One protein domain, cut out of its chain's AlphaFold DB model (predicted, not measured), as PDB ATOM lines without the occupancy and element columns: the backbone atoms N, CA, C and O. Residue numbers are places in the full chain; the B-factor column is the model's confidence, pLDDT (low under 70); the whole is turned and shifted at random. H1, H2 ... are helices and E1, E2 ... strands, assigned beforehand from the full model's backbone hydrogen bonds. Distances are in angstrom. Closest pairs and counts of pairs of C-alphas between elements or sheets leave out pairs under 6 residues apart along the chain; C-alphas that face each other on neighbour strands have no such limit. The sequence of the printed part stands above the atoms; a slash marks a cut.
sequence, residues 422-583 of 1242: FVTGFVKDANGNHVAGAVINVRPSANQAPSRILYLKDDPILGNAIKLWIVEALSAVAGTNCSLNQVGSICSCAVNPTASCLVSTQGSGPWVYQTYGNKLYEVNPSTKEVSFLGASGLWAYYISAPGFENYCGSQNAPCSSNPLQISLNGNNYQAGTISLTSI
ATOM      1  N   PHE A 422     124.316 167.380 203.085       89.62
ATOM      2  CA  PHE A 422     125.285 168.446 202.823       89.62
ATOM      3  C   PHE A 422     126.539 168.218 203.676       89.62
ATOM      4  O   PHE A 422     126.464 168.158 204.905       89.62
ATOM      5  N   VAL A 423     127.684 168.036 203.025       88.06
ATOM      6  CA  VAL A 423     128.975 167.780 203.668       88.06
ATOM      7  C   VAL A 423     129.801 169.059 203.637       88.06
ATOM      8  O   VAL A 423     129.932 169.674 202.580       88.06
ATOM      9  N   THR A 424     130.367 169.443 204.779       88.69
ATOM     10  CA  THR A 424     131.159 170.671 204.972       88.69
ATOM     11  C   THR A 424     132.466 170.382 205.705       88.69
ATOM     12  O   THR A 424     132.546 169.449 206.506       88.69
ATOM     13  N   GLY A 425     133.502 171.182 205.459       87.19
ATOM     14  CA  GLY A 425     134.781 171.076 206.161       87.19
ATOM     15  C   GLY A 425     135.864 171.966 205.557       87.19
ATOM     16  O   GLY A 425     135.584 172.885 204.793       87.19
ATOM     17  N   PHE A 426     137.127 171.683 205.868       85.50
ATOM     18  CA  PHE A 426     138.278 172.425 205.355       85.50
ATOM     19  C   PHE A 426     139.353 171.482 204.821       85.50
ATOM     20  O   PHE A 426     139.665 170.471 205.448       85.50
ATOM     21  N   VAL A 427     139.977 171.860 203.705       83.50
ATOM     22  CA  VAL A 427     141.201 171.230 203.190       83.50
ATOM     23  C   VAL A 427     142.306 172.273 203.251       83.50
ATOM     24  O   VAL A 427     142.189 173.315 202.604       83.50
ATOM     25  N   LYS A 428     143.332 172.037 204.073       84.25
ATOM     26  CA  LYS A 428     144.336 173.053 204.424       84.25
ATOM     27  C   LYS A 428     145.770 172.563 204.266       84.25
ATOM     28  O   LYS A 428     146.034 171.381 204.440       84.25
ATOM     29  N   ASP A 429     146.685 173.470 203.943       81.94
ATOM     30  CA  ASP A 429     148.123 173.211 203.974       81.94
ATOM     31  C   ASP A 429     148.672 173.269 205.415       81.94
ATOM     32  O   ASP A 429     147.958 173.594 206.369       81.94
ATOM     33  N   ALA A 430     149.970 173.003 205.577       76.62
ATOM     34  CA  ALA A 430     150.666 173.115 206.862       76.62
ATOM     35  C   ALA A 430     150.666 174.541 207.469       76.62
ATOM     36  O   ALA A 430     150.961 174.693 208.652       76.62
ATOM     37  N   ASN A 431     150.316 175.572 206.689       79.94
ATOM     38  CA  ASN A 431     150.193 176.963 207.130       79.94
ATOM     39  C   ASN A 431     148.735 177.350 207.472       79.94
ATOM     40  O   ASN A 431     148.478 178.478 207.892       79.94
ATOM     41  N   GLY A 432     147.770 176.440 207.288       76.88
ATOM     42  CA  GLY A 432     146.342 176.676 207.513       76.88
ATOM     43  C   GLY A 432     145.590 177.333 206.345       76.88
ATOM     44  O   GLY A 432     144.393 177.609 206.485       76.88
ATOM     45  N   ASN A 433     146.250 177.559 205.205       81.50
ATOM     46  CA  ASN A 433     145.658 178.094 203.978       81.50
ATOM     47  C   ASN A 433     144.926 177.000 203.198       81.50
ATOM     48  O   ASN A 433     145.290 175.833 203.267       81.50
ATOM     49  N   HIS A 434     143.908 177.365 202.421       82.19
ATOM     50  CA  HIS A 434     143.159 176.397 201.619       82.19
ATOM     51  C   HIS A 434     143.980 175.830 200.454       82.19
ATOM     52  O   HIS A 434     144.590 176.586 199.698       82.19
ATOM     53  N   VAL A 435     143.924 174.509 200.264       82.00
ATOM     54  CA  VAL A 435     144.623 173.834 199.161       82.00
ATOM     55  C   VAL A 435     143.759 173.835 197.902       82.00
ATOM     56  O   VAL A 435     142.832 173.034 197.755       82.00
ATOM     57  N   ALA A 436     144.079 174.751 196.990       77.00
ATOM     58  CA  ALA A 436     143.396 174.869 195.710       77.00
ATOM     59  C   ALA A 436     143.500 173.570 194.887       77.00
ATOM     60  O   ALA A 436     144.510 172.868 194.909       77.00
ATOM     61  N   GLY A 437     142.428 173.253 194.158       74.81
ATOM     62  CA  GLY A 437     142.389 172.114 193.242       74.81
ATOM     63  C   GLY A 437     142.247 170.737 193.896       74.81
ATOM     64  O   GLY A 437     142.296 169.751 193.165       74.81
ATOM     65  N   ALA A 438     142.067 170.627 195.220       79.56
ATOM     66  CA  ALA A 438     141.870 169.310 195.826       79.56
ATOM     67  C   ALA A 438     140.538 168.655 195.419       79.56
ATOM     68  O   ALA A 438     139.516 169.307 195.199       79.56
ATOM     69  N   VAL A 439     140.583 167.331 195.336       78.81
ATOM     70  CA  VAL A 439     139.540 166.442 194.821       78.81
ATOM     71  C   VAL A 439     139.149 165.472 195.931       78.81
ATOM     72  O   VAL A 439     140.028 164.911 196.594       78.81
ATOM     73  N   ILE A 440     137.847 165.235 196.119       79.75
ATOM     74  CA  ILE A 440     137.375 164.107 196.928       79.75
ATOM     75  C   ILE A 440     137.278 162.859 196.046       79.75
ATOM     76  O   ILE A 440     136.669 162.862 194.976       79.75
ATOM     77  N   ASN A 441     137.906 161.786 196.508       79.06
ATOM     78  CA  ASN A 441     137.892 160.466 195.893       79.06
ATOM     79  C   ASN A 441     136.947 159.602 196.731       79.06
ATOM     80  O   ASN A 441     137.126 159.549 197.946       79.06
ATOM     81  N   VAL A 442     135.952 158.949 196.129       85.25
ATOM     82  CA  VAL A 442     134.878 158.259 196.867       85.25
ATOM     83  C   VAL A 442     134.443 156.948 196.203       85.25
ATOM     84  O   VAL A 442     134.434 156.820 194.980       85.25
ATOM     85  N   ARG A 443     134.075 155.964 197.027       88.12
ATOM     86  CA  ARG A 443     133.418 154.703 196.639       88.12
ATOM     87  C   ARG A 443     132.529 154.193 197.787       88.12
ATOM     88  O   ARG A 443     132.676 154.691 198.907       88.12
ATOM     89  N   PRO A 444     131.620 153.227 197.579       93.56
ATOM     90  CA  PRO A 444     130.896 152.594 198.679       93.56
ATOM     91  C   PRO A 444     131.871 151.980 199.696       93.56
ATOM     92  O   PRO A 444     132.926 151.457 199.327       93.56
ATOM     93  N   SER A 445     131.549 152.051 200.989       92.94
ATOM     94  CA  SER A 445     132.347 151.368 202.014       92.94
ATOM     95  C   SER A 445     132.280 149.853 201.811       92.94
ATOM     96  O   SER A 445     131.255 149.332 201.383       92.94
ATOM     97  N   ALA A 446     133.326 149.116 202.192       91.88
ATOM     98  CA  ALA A 446     133.305 147.651 202.152       91.88
ATOM     99  C   ALA A 446     132.172 147.041 203.011       91.88
ATOM    100  O   ALA A 446     131.756 145.913 202.772       91.88
ATOM    101  N   ASN A 447     131.622 147.797 203.969       92.25
ATOM    102  CA  ASN A 447     130.474 147.386 204.784       92.25
ATOM    103  C   ASN A 447     129.107 147.803 204.189       92.25
ATOM    104  O   ASN A 447     128.068 147.513 204.780       92.25
ATOM    105  N   GLN A 448     129.083 148.474 203.032       94.00
ATOM    106  CA  GLN A 448     127.863 148.856 202.319       94.00
ATOM    107  C   GLN A 448     127.404 147.710 201.406       94.00
ATOM    108  O   GLN A 448     128.122 147.313 200.491       94.00
ATOM    109  N   ALA A 449     126.193 147.191 201.623       93.19
ATOM    110  CA  ALA A 449     125.653 146.093 200.818       93.19
ATOM    111  C   ALA A 449     125.212 146.560 199.411       93.19
ATOM    112  O   ALA A 449     124.569 147.613 199.315       93.19
ATOM    113  N   PRO A 450     125.433 145.771 198.337       94.25
ATOM    114  CA  PRO A 450     124.961 146.086 196.983       94.25
ATOM    115  C   PRO A 450     123.460 146.430 196.911       94.25
ATOM    116  O   PRO A 450     123.062 147.405 196.272       94.25
ATOM    117  N   SER A 451     122.606 145.707 197.644       91.12
ATOM    118  CA  SER A 451     121.161 145.971 197.701       91.12
ATOM    119  C   SER A 451     120.792 147.313 198.349       91.12
ATOM    120  O   SER A 451     119.707 147.827 198.082       91.12
ATOM    121  N   ARG A 452     121.685 147.909 199.152       91.19
ATOM    122  CA  ARG A 452     121.506 149.222 199.807       91.19
ATOM    123  C   ARG A 452     122.036 150.394 198.971       91.19
ATOM    124  O   ARG A 452     121.835 151.540 199.354       91.19
ATOM    125  N   ILE A 453     122.685 150.134 197.831       91.62
ATOM    126  CA  ILE A 453     123.035 151.158 196.823       91.62
ATOM    127  C   ILE A 453     122.202 151.047 195.538       91.62
ATOM    128  O   ILE A 453     122.223 151.958 194.714       91.62
ATOM    129  N   LEU A 454     121.406 149.981 195.386       89.81
ATOM    130  CA  LEU A 454     120.557 149.734 194.214       89.81
ATOM    131  C   LEU A 454     119.607 150.897 193.874       89.81
ATOM    132  O   LEU A 454     119.311 151.117 192.703       89.81
ATOM    133  N   TYR A 455     119.147 151.658 194.873       87.62
ATOM    134  CA  TYR A 455     118.253 152.803 194.666       87.62
ATOM    135  C   TYR A 455     118.890 153.934 193.830       87.62
ATOM    136  O   TYR A 455     118.168 154.728 193.236       87.62
ATOM    137  N   LEU A 456     120.224 153.965 193.727       86.31
ATOM    138  CA  LEU A 456     120.986 154.895 192.891       86.31
ATOM    139  C   LEU A 456     121.297 154.336 191.488       86.31
ATOM    140  O   LEU A 456     121.960 155.015 190.712       86.31
ATOM    141  N   LYS A 457     120.860 153.120 191.114       76.81
ATOM    142  CA  LYS A 457     121.245 152.491 189.826       76.81
ATOM    143  C   LYS A 457     120.818 153.296 188.588       76.81
ATOM    144  O   LYS A 457     121.458 153.197 187.543       76.81
ATOM    145  N   ASP A 458     119.732 154.057 188.713       68.31
ATOM    146  CA  ASP A 458     119.148 154.890 187.653       68.31
ATOM    147  C   ASP A 458     119.469 156.387 187.847       68.31
ATOM    148  O   ASP A 458     119.031 157.217 187.049       68.31
ATOM    149  N   ASP A 459     120.245 156.735 188.882       72.50
ATOM    150  CA  ASP A 459     120.700 158.102 189.144       72.50
ATOM    151  C   ASP A 459     121.519 158.635 187.948       72.50
ATOM    152  O   ASP A 459     122.399 157.923 187.449       72.50
ATOM    153  N   PRO A 460     121.262 159.864 187.464       55.75
ATOM    154  CA  PRO A 460     121.895 160.380 186.250       55.75
ATOM    155  C   PRO A 460     123.396 160.677 186.400       55.75
ATOM    156  O   PRO A 460     124.075 160.822 185.386       55.75
ATOM    157  N   ILE A 461     123.919 160.762 187.628       65.06
ATOM    158  CA  ILE A 461     125.327 161.057 187.925       65.06
ATOM    159  C   ILE A 461     126.044 159.783 188.392       65.06
ATOM    160  O   ILE A 461     127.108 159.434 187.881       65.06
ATOM    161  N   LEU A 462     125.465 159.073 189.362       72.25
ATOM    162  CA  LEU A 462     126.082 157.914 190.008       72.25
ATOM    163  C   LEU A 462     125.713 156.578 189.357       72.25
ATOM    164  O   LEU A 462     126.472 155.623 189.506       72.25
ATOM    165  N   GLY A 463     124.605 156.471 188.619       72.69
ATOM    166  CA  GLY A 463     124.024 155.183 188.214       72.69
ATOM    167  C   GLY A 463     124.970 154.242 187.467       72.69
ATOM    168  O   GLY A 463     124.949 153.034 187.699       72.69
ATOM    169  N   ASN A 464     125.872 154.766 186.634       66.56
ATOM    170  CA  ASN A 464     126.873 153.941 185.947       66.56
ATOM    171  C   ASN A 464     128.015 153.480 186.875       66.56
ATOM    172  O   ASN A 464     128.470 152.344 186.746       66.56
ATOM    173  N   ALA A 465     128.423 154.298 187.852       73.62
ATOM    174  CA  ALA A 465     129.358 153.879 188.898       73.62
ATOM    175  C   ALA A 465     128.715 152.850 189.846       73.62
ATOM    176  O   ALA A 465     129.350 151.868 190.205       73.62
ATOM    177  N   ILE A 466     127.426 153.004 190.170       83.44
ATOM    178  CA  ILE A 466     126.646 152.047 190.970       83.44
ATOM    179  C   ILE A 466     126.558 150.686 190.269       83.44
ATOM    180  O   ILE A 466     126.830 149.666 190.898       83.44
ATOM    181  N   LYS A 467     126.255 150.656 188.962       78.94
ATOM    182  CA  LYS A 467     126.288 149.421 188.151       78.94
ATOM    183  C   LYS A 467     127.679 148.770 188.186       78.94
ATOM    184  O   LYS A 467     127.772 147.571 188.433       78.94
ATOM    185  N   LEU A 468     128.753 149.549 188.006       77.56
ATOM    186  CA  LEU A 468     130.132 149.047 188.083       77.56
ATOM    187  C   LEU A 468     130.459 148.468 189.469       77.56
ATOM    188  O   LEU A 468     130.919 147.337 189.553       77.56
ATOM    189  N   TRP A 469     130.175 149.195 190.550       87.38
ATOM    190  CA  TRP A 469     130.428 148.755 191.925       87.38
ATOM    191  C   TRP A 469     129.634 147.497 192.305       87.38
ATOM    192  O   TRP A 469     130.170 146.620 192.981       87.38
ATOM    193  N   ILE A 470     128.390 147.356 191.833       90.31
ATOM    194  CA  ILE A 470     127.610 146.116 191.979       90.31
ATOM    195  C   ILE A 470     128.296 144.957 191.234       90.31
ATOM    196  O   ILE A 470     128.425 143.869 191.796       90.31
ATOM    197  N   VAL A 471     128.792 145.183 190.010       85.19
ATOM    198  CA  VAL A 471     129.534 144.168 189.240       85.19
ATOM    199  C   VAL A 471     130.871 143.806 189.892       85.19
ATOM    200  O   VAL A 471     131.191 142.622 189.945       85.19
ATOM    201  N   GLU A 472     131.635 144.763 190.427       87.25
ATOM    202  CA  GLU A 472     132.878 144.502 191.172       87.25
ATOM    203  C   GLU A 472     132.608 143.622 192.403       87.25
ATOM    204  O   GLU A 472     133.222 142.561 192.557       87.25
ATOM    205  N   ALA A 473     131.630 144.009 193.230       93.81
ATOM    206  CA  ALA A 473     131.277 143.284 194.444       93.81
ATOM    207  C   ALA A 473     130.774 141.862 194.152       93.81
ATOM    208  O   ALA A 473     131.243 140.909 194.776       93.81
ATOM    209  N   LEU A 474     129.859 141.688 193.191       94.19
ATOM    210  CA  LEU A 474     129.343 140.359 192.851       94.19
ATOM    211  C   LEU A 474     130.354 139.511 192.064       94.19
ATOM    212  O   LEU A 474     130.309 138.291 192.184       94.19
ATOM    213  N   SER A 475     131.316 140.111 191.351       88.06
ATOM    214  CA  SER A 475     132.443 139.368 190.758       88.06
ATOM    215  C   SER A 475     133.345 138.754 191.830       88.06
ATOM    216  O   SER A 475     133.761 137.601 191.710       88.06
ATOM    217  N   ALA A 476     133.610 139.492 192.914       91.69
ATOM    218  CA  ALA A 476     134.348 138.962 194.057       91.69
ATOM    219  C   ALA A 476     133.579 137.828 194.761       91.69
ATOM    220  O   ALA A 476     134.173 136.800 195.078       91.69
ATOM    221  N   VAL A 477     132.257 137.968 194.935       93.75
ATOM    222  CA  VAL A 477     131.389 136.919 195.515       93.75
ATOM    223  C   VAL A 477     131.285 135.681 194.608       93.75
ATOM    224  O   VAL A 477     131.244 134.561 195.107       93.75
ATOM    225  N   ALA A 478     131.283 135.857 193.283       92.19
ATOM    226  CA  ALA A 478     131.239 134.763 192.308       92.19
ATOM    227  C   ALA A 478     132.602 134.086 192.054       92.19
ATOM    228  O   ALA A 478     132.654 133.070 191.360       92.19
ATOM    229  N   GLY A 479     133.711 134.658 192.541       91.81
ATOM    230  CA  GLY A 479     135.069 134.189 192.234       91.81
ATOM    231  C   GLY A 479     135.464 134.319 190.754       91.81
ATOM    232  O   GLY A 479     136.421 133.686 190.312       91.81
ATOM    233  N   THR A 480     134.732 135.110 189.963       86.81
ATOM    234  CA  THR A 480     134.955 135.282 188.522       86.81
ATOM    235  C   THR A 480     134.539 136.679 188.072       86.81
ATOM    236  O   THR A 480     133.693 137.310 188.695       86.81
ATOM    237  N   ASN A 481     135.119 137.189 186.984       80.12
ATOM    238  CA  ASN A 481     134.773 138.517 186.484       80.12
ATOM    239  C   ASN A 481     133.418 138.479 185.754       80.12
ATOM    240  O   ASN A 481     133.359 138.142 184.568       80.12
ATOM    241  N   CYS A 482     132.345 138.882 186.437       79.25
ATOM    242  CA  CYS A 482     130.983 138.859 185.905       79.25
ATOM    243  C   CYS A 482     130.757 139.811 184.712       79.25
ATOM    244  O   CYS A 482     129.770 139.658 183.993       79.25
ATOM    245  N   SER A 483     131.663 140.766 184.449       66.88
ATOM    246  CA  SER A 483     131.616 141.583 183.221       66.88
ATOM    247  C   SER A 483     132.089 140.830 181.968       66.88
ATOM    248  O   SER A 483     131.756 141.230 180.853       66.88
ATOM    249  N   LEU A 484     132.842 139.736 182.147       67.94
ATOM    250  CA  LEU A 484     133.362 138.879 181.074       67.94
ATOM    251  C   LEU A 484     132.642 137.524 181.010       67.94
ATOM    252  O   LEU A 484     132.447 136.991 179.922       67.94
ATOM    253  N   ASN A 485     132.230 136.981 182.158       76.19
ATOM    254  CA  ASN A 485     131.503 135.721 182.270       76.19
ATOM    255  C   ASN A 485     130.148 135.949 182.957       76.19
ATOM    256  O   ASN A 485     130.069 136.031 184.178       76.19
ATOM    257  N   GLN A 486     129.078 136.049 182.169       78.75
ATOM    258  CA  GLN A 486     127.731 136.355 182.669       78.75
ATOM    259  C   GLN A 486     126.935 135.110 183.117       78.75
ATOM    260  O   GLN A 486     125.758 135.223 183.456       78.75
ATOM    261  N   VAL A 487     127.545 133.919 183.095       78.62
ATOM    262  CA  VAL A 487     126.868 132.646 183.389       78.62
ATOM    263  C   VAL A 487     126.682 132.453 184.898       78.62
ATOM    264  O   VAL A 487     127.605 132.658 185.683       78.62
ATOM    265  N   GLY A 488     125.497 131.986 185.298       85.06
ATOM    266  CA  GLY A 488     125.156 131.682 186.691       85.06
ATOM    267  C   GLY A 488     124.456 132.837 187.413       85.06
ATOM    268  O   GLY A 488     124.638 134.006 187.085       85.06
ATOM    269  N   SER A 489     123.640 132.505 188.418       88.31
ATOM    270  CA  SER A 489     122.704 133.439 189.069       88.31
ATOM    271  C   SER A 489     123.359 134.702 189.637       88.31
ATOM    272  O   SER A 489     122.795 135.785 189.495       88.31
ATOM    273  N   ILE A 490     124.549 134.580 190.238       92.06
ATOM    274  CA  ILE A 490     125.293 135.713 190.804       92.06
ATOM    275  C   ILE A 490     125.708 136.679 189.686       92.06
ATOM    276  O   ILE A 490     125.374 137.860 189.748       92.06
ATOM    277  N   CYS A 491     126.359 136.195 188.622       85.50
ATOM    278  CA  CYS A 491     126.797 137.066 187.532       85.50
ATOM    279  C   CYS A 491     125.636 137.601 186.679       85.50
ATOM    280  O   CYS A 491     125.663 138.778 186.324       85.50
ATOM    281  N   SER A 492     124.574 136.819 186.436       83.69
ATOM    282  CA  SER A 492     123.337 137.326 185.818       83.69
ATOM    283  C   SER A 492     122.718 138.472 186.635       83.69
ATOM    284  O   SER A 492     122.302 139.478 186.059       83.69
ATOM    285  N   CYS A 493     122.691 138.356 187.969       86.56
ATOM    286  CA  CYS A 493     122.228 139.422 188.861       86.56
ATOM    287  C   CYS A 493     123.191 140.622 188.894       86.56
ATOM    288  O   CYS A 493     122.744 141.758 189.016       86.56
ATOM    289  N   ALA A 494     124.499 140.398 188.742       83.62
ATOM    290  CA  ALA A 494     125.497 141.463 188.713       83.62
ATOM    291  C   ALA A 494     125.296 142.419 187.525       83.62
ATOM    292  O   ALA A 494     125.328 143.633 187.715       83.62
ATOM    293  N   VAL A 495     125.053 141.892 186.315       77.94
ATOM    294  CA  VAL A 495     124.799 142.731 185.125       77.94
ATOM    295  C   VAL A 495     123.363 143.260 185.035       77.94
ATOM    296  O   VAL A 495     123.167 144.344 184.495       77.94
ATOM    297  N   ASN A 496     122.369 142.553 185.589       77.00
ATOM    298  CA  ASN A 496     120.964 142.986 185.611       77.00
ATOM    299  C   ASN A 496     120.383 142.985 187.045       77.00
ATOM    300  O   ASN A 496     119.544 142.141 187.380       77.00
ATOM    301  N   PRO A 497     120.817 143.918 187.915       81.88
ATOM    302  CA  PRO A 497     120.488 143.876 189.334       81.88
ATOM    303  C   PRO A 497     119.040 144.276 189.633       81.88
ATOM    304  O   PRO A 497     118.548 145.339 189.248       81.88
ATOM    305  N   THR A 498     118.382 143.432 190.424       80.81
ATOM    306  CA  THR A 498     117.057 143.652 191.017       80.81
ATOM    307  C   THR A 498     117.140 143.464 192.531       80.81
ATOM    308  O   THR A 498     118.037 142.783 193.032       80.81
ATOM    309  N   ALA A 499     116.200 144.041 193.284       79.62
ATOM    310  CA  ALA A 499     116.204 143.933 194.744       79.62
ATOM    311  C   ALA A 499     116.107 142.470 195.217       79.62
ATOM    312  O   ALA A 499     116.838 142.062 196.116       79.62
ATOM    313  N   SER A 500     115.265 141.663 194.564       79.75
ATOM    314  CA  SER A 500     115.081 140.242 194.868       79.75
ATOM    315  C   SER A 500     116.310 139.391 194.526       79.75
ATOM    316  O   SER A 500     116.680 138.525 195.321       79.75
ATOM    317  N   CYS A 501     116.992 139.647 193.400       89.25
ATOM    318  CA  CYS A 501     118.211 138.898 193.078       89.25
ATOM    319  C   CYS A 501     119.386 139.313 193.977       89.25
ATOM    320  O   CYS A 501     120.089 138.442 194.484       89.25
ATOM    321  N   LEU A 502     119.579 140.608 194.273       91.31
ATOM    322  CA  LEU A 502     120.674 141.039 195.152       91.31
ATOM    323  C   LEU A 502     120.497 140.518 196.583       91.31
ATOM    324  O   LEU A 502     121.453 140.009 197.157       91.31
ATOM    325  N   VAL A 503     119.280 140.551 197.138       85.62
ATOM    326  CA  VAL A 503     118.998 139.987 198.474       85.62
ATOM    327  C   VAL A 503     119.303 138.484 198.557       85.62
ATOM    328  O   VAL A 503     119.683 138.015 199.626       85.62
ATOM    329  N   SER A 504     119.197 137.738 197.451       88.88
ATOM    330  CA  SER A 504     119.475 136.293 197.412       88.88
ATOM    331  C   SER A 504     120.893 135.913 196.957       88.88
ATOM    332  O   SER A 504     121.327 134.804 197.255       88.88
ATOM    333  N   THR A 505     121.633 136.792 196.266       93.56
ATOM    334  CA  THR A 505     122.939 136.452 195.650       93.56
ATOM    335  C   THR A 505     124.140 137.280 196.117       93.56
ATOM    336  O   THR A 505     125.270 136.866 195.875       93.56
ATOM    337  N   GLN A 506     123.956 138.415 196.805       93.25
ATOM    338  CA  GLN A 506     125.077 139.310 197.160       93.25
ATOM    339  C   GLN A 506     125.989 138.804 198.294       93.25
ATOM    340  O   GLN A 506     126.990 139.451 198.596       93.25
ATOM    341  N   GLY A 507     125.633 137.700 198.957       89.81
ATOM    342  CA  GLY A 507     126.358 137.164 200.113       89.81
ATOM    343  C   GLY A 507     126.383 138.091 201.337       89.81
ATOM    344  O   GLY A 507     125.628 139.061 201.437       89.81
ATOM    345  N   SER A 508     127.267 137.779 202.284       88.50
ATOM    346  CA  SER A 508     127.621 138.633 203.423       88.50
ATOM    347  C   SER A 508     128.910 139.403 203.132       88.50
ATOM    348  O   SER A 508     129.859 138.819 202.615       88.50
ATOM    349  N   GLY A 509     128.963 140.683 203.507       84.88
ATOM    350  CA  GLY A 509     130.175 141.495 203.389       84.88
ATOM    351  C   GLY A 509     131.318 141.053 204.322       84.88
ATOM    352  O   GLY A 509     131.119 140.177 205.168       84.88
ATOM    353  N   PRO A 510     132.506 141.679 204.216       91.81
ATOM    354  CA  PRO A 510     132.780 142.897 203.449       91.81
ATOM    355  C   PRO A 510     132.798 142.691 201.926       91.81
ATOM    356  O   PRO A 510     133.343 141.717 201.415       91.81
ATOM    357  N   TRP A 511     132.209 143.639 201.198       94.25
ATOM    358  CA  TRP A 511     132.133 143.656 199.736       94.25
ATOM    359  C   TRP A 511     133.322 144.397 199.114       94.25
ATOM    360  O   TRP A 511     133.839 145.371 199.666       94.25
ATOM    361  N   VAL A 512     133.759 143.934 197.940       91.62
ATOM    362  CA  VAL A 512     134.948 144.452 197.254       91.62
ATOM    363  C   VAL A 512     134.550 145.488 196.207       91.62
ATOM    364  O   VAL A 512     134.201 145.146 195.082       91.62
ATOM    365  N   TYR A 513     134.657 146.762 196.581       87.81
ATOM    366  CA  TYR A 513     134.583 147.903 195.666       87.81
ATOM    367  C   TYR A 513     136.008 148.384 195.383       87.81
ATOM    368  O   TYR A 513     136.714 148.805 196.301       87.81
ATOM    369  N   GLN A 514     136.463 148.276 194.137       78.88
ATOM    370  CA  GLN A 514     137.833 148.588 193.729       78.88
ATOM    371  C   GLN A 514     137.936 150.030 193.233       78.88
ATOM    372  O   GLN A 514     138.711 150.809 193.797       78.88
ATOM    373  N   THR A 515     137.124 150.397 192.239       76.88
ATOM    374  CA  THR A 515     137.169 151.715 191.593       76.88
ATOM    375  C   THR A 515     136.754 152.837 192.550       76.88
ATOM    376  O   THR A 515     135.779 152.711 193.291       76.88
ATOM    377  N   TYR A 516     137.467 153.965 192.508       77.44
ATOM    378  CA  TYR A 516     137.051 155.233 193.118       77.44
ATOM    379  C   TYR A 516     136.555 156.187 192.028       77.44
ATOM    380  O   TYR A 516     137.197 156.308 190.985       77.44
ATOM    381  N   GLY A 517     135.452 156.886 192.295       74.00
ATOM    382  CA  GLY A 517     135.050 158.068 191.535       74.00
ATOM    383  C   GLY A 517     135.688 159.330 192.117       74.00
ATOM    384  O   GLY A 517     135.926 159.408 193.324       74.00
ATOM    385  N   ASN A 518     135.934 160.328 191.270       75.19
ATOM    386  CA  ASN A 518     136.527 161.607 191.663       75.19
ATOM    387  C   ASN A 518     135.497 162.734 191.514       75.19
ATOM    388  O   ASN A 518     134.784 162.776 190.510       75.19
ATOM    389  N   LYS A 519     135.459 163.671 192.469       73.38
ATOM    390  CA  LYS A 519     134.626 164.883 192.428       73.38
ATOM    391  C   LYS A 519     135.412 166.111 192.894       73.38
ATOM    392  O   LYS A 519     136.096 166.067 193.916       73.38
ATOM    393  N   LEU A 520     135.289 167.222 192.166       70.06
ATOM    394  CA  LEU A 520     135.761 168.530 192.628       70.06
ATOM    395  C   LEU A 520     134.670 169.181 193.496       70.06
ATOM    396  O   LEU A 520     133.519 169.276 193.066       70.06
ATOM    397  N   TYR A 521     135.019 169.610 194.707       71.81
ATOM    398  CA  TYR A 521     134.084 170.262 195.633       71.81
ATOM    399  C   TYR A 521     133.873 171.751 195.306       71.81
ATOM    400  O   TYR A 521     134.613 172.343 194.515       71.81
ATOM    401  N   GLU A 522     132.881 172.378 195.937       67.75
ATOM    402  CA  GLU A 522     132.693 173.830 195.889       67.75
ATOM    403  C   GLU A 522     133.447 174.497 197.044       67.75
ATOM    404  O   GLU A 522     133.369 174.049 198.189       67.75
ATOM    405  N   VAL A 523     134.193 175.565 196.743       74.19
ATOM    406  CA  VAL A 523     134.977 176.329 197.726       74.19
ATOM    407  C   VAL A 523     134.289 177.656 197.988       74.19
ATOM    408  O   VAL A 523     134.102 178.448 197.065       74.19
ATOM    409  N   ASN A 524     133.967 177.940 199.248       78.31
ATOM    410  CA  ASN A 524     133.462 179.247 199.646       78.31
ATOM    411  C   ASN A 524     134.549 180.317 199.388       78.31
ATOM    412  O   ASN A 524     135.621 180.241 200.001       78.31
ATOM    413  N   PRO A 525     134.316 181.331 198.526       70.94
ATOM    414  CA  PRO A 525     135.354 182.299 198.164       70.94
ATOM    415  C   PRO A 525     135.916 183.087 199.353       70.94
ATOM    416  O   PRO A 525     137.080 183.495 199.306       70.94
ATOM    417  N   SER A 526     135.121 183.262 200.412       79.38
ATOM    418  CA  SER A 526     135.451 184.064 201.593       79.38
ATOM    419  C   SER A 526     136.000 183.219 202.745       79.38
ATOM    420  O   SER A 526     137.075 183.520 203.254       79.38
ATOM    421  N   THR A 527     135.301 182.152 203.154       81.38
ATOM    422  CA  THR A 527     135.711 181.319 204.309       81.38
ATOM    423  C   THR A 527     136.736 180.243 203.946       81.38
ATOM    424  O   THR A 527     137.383 179.687 204.834       81.38
ATOM    425  N   LYS A 528     136.886 179.938 202.648       78.12
ATOM    426  CA  LYS A 528     137.681 178.826 202.090       78.12
ATOM    427  C   LYS A 528     137.298 177.428 202.610       78.12
ATOM    428  O   LYS A 528     138.052 176.463 202.452       78.12
ATOM    429  N   GLU A 529     136.118 177.335 203.211       83.81
ATOM    430  CA  GLU A 529     135.412 176.096 203.517       83.81
ATOM    431  C   GLU A 529     135.079 175.351 202.220       83.81
ATOM    432  O   GLU A 529     134.815 175.973 201.186       83.81
ATOM    433  N   VAL A 530     135.106 174.023 202.275       80.50
ATOM    434  CA  VAL A 530     134.722 173.139 201.173       80.50
ATOM    435  C   VAL A 530     133.361 172.539 201.465       80.50
ATOM    436  O   VAL A 530     133.087 172.147 202.601       80.50
ATOM    437  N   SER A 531     132.516 172.441 200.445       84.56
ATOM    438  CA  SER A 531     131.219 171.787 200.581       84.56
ATOM    439  C   SER A 531     130.806 171.005 199.341       84.56
ATOM    440  O   SER A 531     131.247 171.285 198.224       84.56
ATOM    441  N   PHE A 532     129.982 169.980 199.555       81.62
ATOM    442  CA  PHE A 532     129.333 169.217 198.493       81.62
ATOM    443  C   PHE A 532     128.063 168.531 199.007       81.62
ATOM    444  O   PHE A 532     127.910 168.267 200.198       81.62
ATOM    445  N   LEU A 533     127.159 168.196 198.088       85.69
ATOM    446  CA  LEU A 533     125.994 167.366 198.377       85.69
ATOM    447  C   LEU A 533     126.336 165.892 198.093       85.69
ATOM    448  O   LEU A 533     126.700 165.550 196.968       85.69
ATOM    449  N   GLY A 534     126.261 165.032 199.110       87.06
ATOM    450  CA  GLY A 534     126.583 163.605 199.016       87.06
ATOM    451  C   GLY A 534     125.342 162.716 199.108       87.06
ATOM    452  O   GLY A 534     124.473 162.941 199.950       87.06
ATOM    453  N   ALA A 535     125.256 161.689 198.258       90.81
ATOM    454  CA  ALA A 535     124.181 160.695 198.310       90.81
ATOM    455  C   ALA A 535     124.206 159.900 199.630       90.81
ATOM    456  O   ALA A 535     125.261 159.709 200.237       90.81
ATOM    457  N   SER A 536     123.049 159.417 200.082       92.69
ATOM    458  CA  SER A 536     122.941 158.677 201.341       92.69
ATOM    459  C   SER A 536     123.555 157.265 201.261       92.69
ATOM    460  O   SER A 536     123.707 156.687 200.182       92.69
ATOM    461  N   GLY A 537     123.945 156.705 202.408       93.50
ATOM    462  CA  GLY A 537     124.657 155.422 202.514       93.50
ATOM    463  C   GLY A 537     125.997 155.529 203.247       93.50
ATOM    464  O   GLY A 537     126.402 156.609 203.685       93.50
ATOM    465  N   LEU A 538     126.689 154.395 203.388       93.31
ATOM    466  CA  LEU A 538     128.030 154.325 203.971       93.31
ATOM    467  C   LEU A 538     129.101 154.347 202.868       93.31
ATOM    468  O   LEU A 538     129.217 153.412 202.072       93.31
ATOM    469  N   TRP A 539     129.919 155.395 202.850       92.00
ATOM    470  CA  TRP A 539     130.943 155.636 201.830       92.00
ATOM    471  C   TRP A 539     132.355 155.579 202.425       92.00
ATOM    472  O   TRP A 539     132.559 155.819 203.615       92.00
ATOM    473  N   ALA A 540     133.338 155.273 201.582       89.00
ATOM    474  CA  ALA A 540     134.764 155.351 201.876       89.00
ATOM    475  C   ALA A 540     135.406 156.413 200.969       89.00
ATOM    476  O   ALA A 540     135.192 156.395 199.755       89.00
ATOM    477  N   TYR A 541     136.171 157.342 201.548       83.88
ATOM    478  CA  TYR A 541     136.693 158.514 200.845       83.88
ATOM    479  C   TYR A 541     138.091 158.943 201.305       83.88
ATOM    480  O   TYR A 541     138.526 158.623 202.409       83.88
ATOM    481  N   TYR A 542     138.788 159.711 200.471       79.88
ATOM    482  CA  TYR A 542     139.985 160.469 200.857       79.88
ATOM    483  C   TYR A 542     140.162 161.696 199.943       79.88
ATOM    484  O   TYR A 542     139.522 161.805 198.891       79.88
ATOM    485  N   ILE A 543     141.033 162.629 200.338       80.44
ATOM    486  CA  ILE A 543     141.319 163.866 199.592       80.44
ATOM    487  C   ILE A 543     142.756 163.843 199.041       80.44
ATOM    488  O   ILE A 543     143.638 163.179 199.587       80.44
ATOM    489  N   SER A 544     142.968 164.535 197.923       79.50
ATOM    490  CA  SER A 544     144.250 164.695 197.216       79.50
ATOM    491  C   SER A 544     144.260 166.017 196.446       79.50
ATOM    492  O   SER A 544     143.208 166.368 195.909       79.50
ATOM    493  N   ALA A 545     145.396 166.713 196.322       81.94
ATOM    494  CA  ALA A 545     145.485 167.967 195.555       81.94
ATOM    495  C   ALA A 545     146.767 168.065 194.704       81.94
ATOM    496  O   ALA A 545     147.744 167.389 195.022       81.94
ATOM    497  N   PRO A 546     146.812 168.935 193.672       81.81
ATOM    498  CA  PRO A 546     147.983 169.135 192.814       81.81
ATOM    499  C   PRO A 546     149.269 169.502 193.567       81.81
ATOM    500  O   PRO A 546     149.550 170.662 193.875       81.81
ATOM    501  N   GLY A 547     150.117 168.499 193.779       80.88
ATOM    502  CA  GLY A 547     151.388 168.624 194.485       80.88
ATOM    503  C   GLY A 547     151.216 168.615 195.998       80.88
ATOM    504  O   GLY A 547     152.006 169.256 196.681       80.88
ATOM    505  N   PHE A 548     150.199 167.920 196.515       80.56
ATOM    506  CA  PHE A 548     149.994 167.712 197.946       80.56
ATOM    507  C   PHE A 548     149.541 166.276 198.258       80.56
ATOM    508  O   PHE A 548     148.678 165.726 197.573       80.56
ATOM    509  N   GLU A 549     150.048 165.705 199.351       77.12
ATOM    510  CA  GLU A 549     149.546 164.451 199.940       77.12
ATOM    511  C   GLU A 549     148.887 164.677 201.311       77.12
ATOM    512  O   GLU A 549     149.062 165.730 201.921       77.12
ATOM    513  N   ASN A 550     148.119 163.705 201.817       72.12
ATOM    514  CA  ASN A 550     147.577 163.773 203.184       72.12
ATOM    515  C   ASN A 550     148.719 163.799 204.217       72.12
ATOM    516  O   ASN A 550     149.759 163.188 204.009       72.12
ATOM    517  N   TYR A 551     148.546 164.470 205.353       64.31
ATOM    518  CA  TYR A 551     149.572 164.471 206.401       64.31
ATOM    519  C   TYR A 551     149.642 163.118 207.147       64.31
ATOM    520  O   TYR A 551     148.751 162.786 207.926       64.31
ATOM    521  N   CYS A 552     150.722 162.350 206.942       56.72
ATOM    522  CA  CYS A 552     150.953 161.035 207.570       56.72
ATOM    523  C   CYS A 552     151.111 161.045 209.103       56.72
ATOM    524  O   CYS A 552     151.021 159.988 209.734       56.72
ATOM    525  N   GLY A 553     151.474 162.182 209.707       61.41
ATOM    526  CA  GLY A 553     152.097 162.173 211.032       61.41
ATOM    527  C   GLY A 553     153.414 161.388 211.001       61.41
ATOM    528  O   GLY A 553     154.352 161.794 210.326       61.41
ATOM    529  N   SER A 554     153.478 160.262 211.716       52.25
ATOM    530  CA  SER A 554     154.646 159.365 211.777       52.25
ATOM    531  C   SER A 554     154.577 158.143 210.846       52.25
ATOM    532  O   SER A 554     155.440 157.271 210.928       52.25
ATOM    533  N   GLN A 555     153.561 158.044 209.982       52.94
ATOM    534  CA  GLN A 555     153.482 156.993 208.959       52.94
ATOM    535  C   GLN A 555     154.438 157.278 207.787       52.94
ATOM    536  O   GLN A 555     154.763 158.431 207.503       52.94
ATOM    537  N   ASN A 556     154.863 156.233 207.073       47.69
ATOM    538  CA  ASN A 556     155.642 156.391 205.843       47.69
ATOM    539  C   ASN A 556     154.734 156.827 204.680       47.69
ATOM    540  O   ASN A 556     153.678 156.232 204.463       47.69
ATOM    541  N   ALA A 557     155.181 157.815 203.903       46.22
ATOM    542  CA  ALA A 557     154.544 158.204 202.644       46.22
ATOM    543  C   ALA A 557     154.614 157.061 201.597       46.22
ATOM    544  O   ALA A 557     155.573 156.279 201.623       46.22
ATOM    545  N   PRO A 558     153.652 156.951 200.655       49.62
ATOM    546  CA  PRO A 558     152.549 157.882 200.403       49.62
ATOM    547  C   PRO A 558     151.365 157.723 201.368       49.62
ATOM    548  O   PRO A 558     150.843 156.631 201.602       49.62
ATOM    549  N   CYS A 559     150.879 158.856 201.869       55.78
ATOM    550  CA  CYS A 559     149.855 158.928 202.919       55.78
ATOM    551  C   CYS A 559     148.406 158.733 202.419       55.78
ATOM    552  O   CYS A 559     147.445 158.934 203.161       55.78
ATOM    553  N   SER A 560     148.217 158.389 201.143       52.91
ATOM    554  CA  SER A 560     146.918 158.280 200.455       52.91
ATOM    555  C   SER A 560     146.223 156.915 200.601       52.91
ATOM    556  O   SER A 560     145.181 156.684 199.992       52.91
ATOM    557  N   SER A 561     146.792 155.999 201.387       48.06
ATOM    558  CA  SER A 561     146.463 154.566 201.375       48.06
ATOM    559  C   SER A 561     145.253 154.139 202.221       48.06
ATOM    560  O   SER A 561     144.662 153.099 201.928       48.06
ATOM    561  N   ASN A 562     144.846 154.920 203.228       57.25
ATOM    562  CA  ASN A 562     143.723 154.592 204.116       57.25
ATOM    563  C   ASN A 562     142.520 155.530 203.888       57.25
ATOM    564  O   ASN A 562     142.586 156.694 204.287       57.25
ATOM    565  N   PRO A 563     141.406 155.057 203.293       65.00
ATOM    566  CA  PRO A 563     140.203 155.864 203.144       65.00
ATOM    567  C   PRO A 563     139.462 156.016 204.480       65.00
ATOM    568  O   PRO A 563     139.198 155.041 205.188       65.00
ATOM    569  N   LEU A 564     139.058 157.245 204.783       77.62
ATOM    570  CA  LEU A 564     138.120 157.563 205.855       77.62
ATOM    571  C   LEU A 564     136.733 157.003 205.506       77.62
ATOM    572  O   LEU A 564     136.357 156.956 204.334       77.62
ATOM    573  N   GLN A 565     135.945 156.605 206.505       85.81
ATOM    574  CA  GLN A 565     134.544 156.220 206.294       85.81
ATOM    575  C   GLN A 565     133.598 157.337 206.735       85.81
ATOM    576  O   GLN A 565     133.830 158.001 207.744       85.81
ATOM    577  N   ILE A 566     132.523 157.530 205.973       88.69
ATOM    578  CA  ILE A 566     131.499 158.551 206.202       88.69
ATOM    579  C   ILE A 566     130.111 157.930 206.030       88.69
ATOM    580  O   ILE A 566     129.843 157.232 205.054       88.69
ATOM    581  N   SER A 567     129.234 158.171 207.001       91.38
ATOM    582  CA  SER A 567     127.846 157.711 206.987       91.38
ATOM    583  C   SER A 567     126.945 158.900 206.673       91.38
ATOM    584  O   SER A 567     126.859 159.834 207.471       91.38
ATOM    585  N   LEU A 568     126.325 158.896 205.493       93.19
ATOM    586  CA  LEU A 568     125.473 159.982 205.014       93.19
ATOM    587  C   LEU A 568     124.005 159.571 205.127       93.19
ATOM    588  O   LEU A 568     123.558 158.626 204.477       93.19
ATOM    589  N   ASN A 569     123.259 160.274 205.975       91.75
ATOM    590  CA  ASN A 569     121.886 159.920 206.342       91.75
ATOM    591  C   ASN A 569     120.965 161.152 206.357       91.75
ATOM    592  O   ASN A 569     120.246 161.395 207.324       91.75
ATOM    593  N   GLY A 570     121.078 161.998 205.327       89.81
ATOM    594  CA  GLY A 570     120.294 163.222 205.116       89.81
ATOM    595  C   GLY A 570     120.614 164.393 206.049       89.81
ATOM    596  O   GLY A 570     120.451 165.544 205.661       89.81
ATOM    597  N   ASN A 571     121.118 164.129 207.255       89.94
ATOM    598  CA  ASN A 571     121.696 165.152 208.124       89.94
ATOM    599  C   ASN A 571     122.989 165.719 207.516       89.94
ATOM    600  O   ASN A 571     123.733 164.991 206.850       89.94
ATOM    601  N   ASN A 572     123.286 166.991 207.783       90.75
ATOM    602  CA  ASN A 572     124.551 167.604 207.374       90.75
ATOM    603  C   ASN A 572     125.730 166.961 208.121       90.75
ATOM    604  O   ASN A 572     125.619 166.655 209.310       90.75
ATOM    605  N   TYR A 573     126.866 166.787 207.444       88.62
ATOM    606  CA  TYR A 573     128.062 166.165 208.013       88.62
ATOM    607  C   TYR A 573     129.236 167.144 208.045       88.62
ATOM    608  O   TYR A 573     129.643 167.674 207.013       88.62
ATOM    609  N   GLN A 574     129.813 167.336 209.231       88.06
ATOM    610  CA  GLN A 574     131.018 168.135 209.436       88.06
ATOM    611  C   GLN A 574     132.258 167.236 209.366       88.06
ATOM    612  O   GLN A 574     132.551 166.498 210.304       88.06
ATOM    613  N   ALA A 575     133.001 167.312 208.261       83.06
ATOM    614  CA  ALA A 575     134.226 166.544 208.022       83.06
ATOM    615  C   ALA A 575     135.471 167.107 208.739       83.06
ATOM    616  O   ALA A 575     136.541 166.505 208.692       83.06
ATOM    617  N   GLY A 576     135.345 168.253 209.418       83.81
ATOM    618  CA  GLY A 576     136.438 168.874 210.167       83.81
ATOM    619  C   GLY A 576     137.483 169.527 209.258       83.81
ATOM    620  O   GLY A 576     137.139 170.159 208.261       83.81
ATOM    621  N   THR A 577     138.763 169.422 209.624       81.69
ATOM    622  CA  THR A 577     139.894 169.900 208.810       81.69
ATOM    623  C   THR A 577     140.770 168.724 208.400       81.69
ATOM    624  O   THR A 577     141.266 168.000 209.258       81.69
ATOM    625  N   ILE A 578     140.992 168.574 207.096       80.94
ATOM    626  CA  ILE A 578     141.942 167.631 206.508       80.94
ATOM    627  C   ILE A 578     143.189 168.420 206.098       80.94
ATOM    628  O   ILE A 578     143.122 169.316 205.252       80.94
ATOM    629  N   SER A 579     144.321 168.101 206.726       80.56
ATOM    630  CA  SER A 579     145.607 168.753 206.469       80.56
ATOM    631  C   SER A 579     146.406 167.999 205.408       80.56
ATOM    632  O   SER A 579     146.639 166.793 205.534       80.56
ATOM    633  N   LEU A 580     146.862 168.723 204.388       80.25
ATOM    634  CA  LEU A 580     147.716 168.225 203.317       80.25
ATOM    635  C   LEU A 580     149.124 168.840 203.399       80.25
ATOM    636  O   LEU A 580     149.313 169.967 203.858       80.25
ATOM    637  N   THR A 581     150.121 168.104 202.913       79.75
ATOM    638  CA  THR A 581     151.539 168.493 202.890       79.75
ATOM    639  C   THR A 581     151.996 168.691 201.450       79.75
ATOM    640  O   THR A 581     151.744 167.831 200.610       79.75
ATOM    641  N   SER A 582     152.648 169.820 201.160       79.50
ATOM    642  CA  SER A 582     153.139 170.157 199.814       79.50
ATOM    643  C   SER A 582     154.336 169.289 199.412       79.50
ATOM    644  O   SER A 582     155.244 169.075 200.216       79.50
ATOM    645  N   ILE A 583     154.347 168.817 198.164       78.00
ATOM    646  CA  ILE A 583     155.351 167.908 197.602       78.00
ATOM    647  C   ILE A 583     155.768 168.303 196.175       78.00
ATOM    648  O   ILE A 583     154.974 168.729 195.324       78.00
TER     649      ILE A 583
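AT A GLANCE: This is residues 422 to 583 of the 1242 residues of the protein "Cna protein B-type domain protein" of Leptospira bandrabouensis (UniProt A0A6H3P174). The model has two lobes along one long axis: at one end a body of two four-stranded sheets that are partly face to face, and at the other end a small head made of the helices H1, H2 and H3. The sheet with E4, E1, E8 and E6 is curled like part of a barrel, and the other, with E3, E2, E5 and E7, is strongly twisted and has the head at one of its ends. The printed part has 162 residues, with three named helices and eight named strands in the order E1 E2 H1 H2 H3 E3 E4 E5 E6 E7 E8; the sheet E4 - E1 - E8 - E6 is mixed, the sheet E3 - E2 - E5 - E7 all antiparallel. The class is mixed, helices and strands, though 78 residues, under half, are in named elements. The whole is compact by its radius of gyration of the C-alphas, 17.7 A, yet elongated, with spans of 56 by 34 by 22 A.

IN THESE COORDINATES: Find C-alpha 422 at (125.285, 168.446, 202.823); from there E1, residues 422 to 428, runs 19.7 A. E2 follows at residues 439 to 444, 16.8 A long. Go on to C-alpha 463 at (124.024, 155.183, 188.214), where H1 begins; it holds residues 463 to 478 and runs 22.0 A. H2 is residues 489 to 495 and H3 residues 499 to 505. Then come E3, residues 517 to 520, E4, residues 530 to 534, and E5, residues 537 to 544, which is 22.3 A long. E6 is residues 548 to 550 and E7 residues 564 to 568. E8, the longest strand, runs 26.7 A over residues 573 to 582 and ends with C-alpha 582 at (153.139, 170.157, 199.814).

HOW THE PARTS SIT: Start at E1 and look for E8 beside it: they are parallel at 23 degrees, with N 426 and O 576 2.8 A apart, within hydrogen-bond range. E4, an edge strand, is antiparallel to E1 at 147 degrees, with N 423 and O 532 at 2.8 A. The pairing of E8 is staggered: residues 573 to 579 pair with E1, residues 580 to 582 with E6, where N 581 and O 549 are 2.8 A apart. In the other sheet, E2 is antiparallel to E5 at 151 degrees, with N 441 and O 542 at 2.9 A. E3 is the antiparallel neighbour of E2, with N 442 and O 517 at 2.8 A, and E7 that of E5, with N 539 and O 566 at 2.9 A. Between the sheets, the closest C-alphas of E4 and E7, those of Gly 534 and Leu 568, are 7.1 A apart. E7 and E8 meet only through their link. H1 only grazes the sheet E3 E2 E5 E7, with its residues 465 to 470. H1 and H2 form a helical hairpin: they touch, closest at the C-alphas of Val 471 and Ala 494, 4.9 A, and run opposite ways at a shallow tilt of 25 degrees. H2 and H3 touch at a steep tilt of 50 degrees, opposite ways, closest at the C-alphas of Ile 490 and Thr 505, 5.4 A. H1 and H3 are near each other. In H1, H2 and H3 every O i to N i+4 pair is within hydrogen-bond range.

THE WHOLE: Look at Asn 431 and Gly 488 for the two C-alphas farthest apart, 55.6 A. The printed part has no cut. The long links are E2 to H1, H3 to E3 and E6 to E7. Mean pLDDT of the printed part is 81.0; among the 20 residues under 70 are residues 551 to 563, the link from E6 to E7.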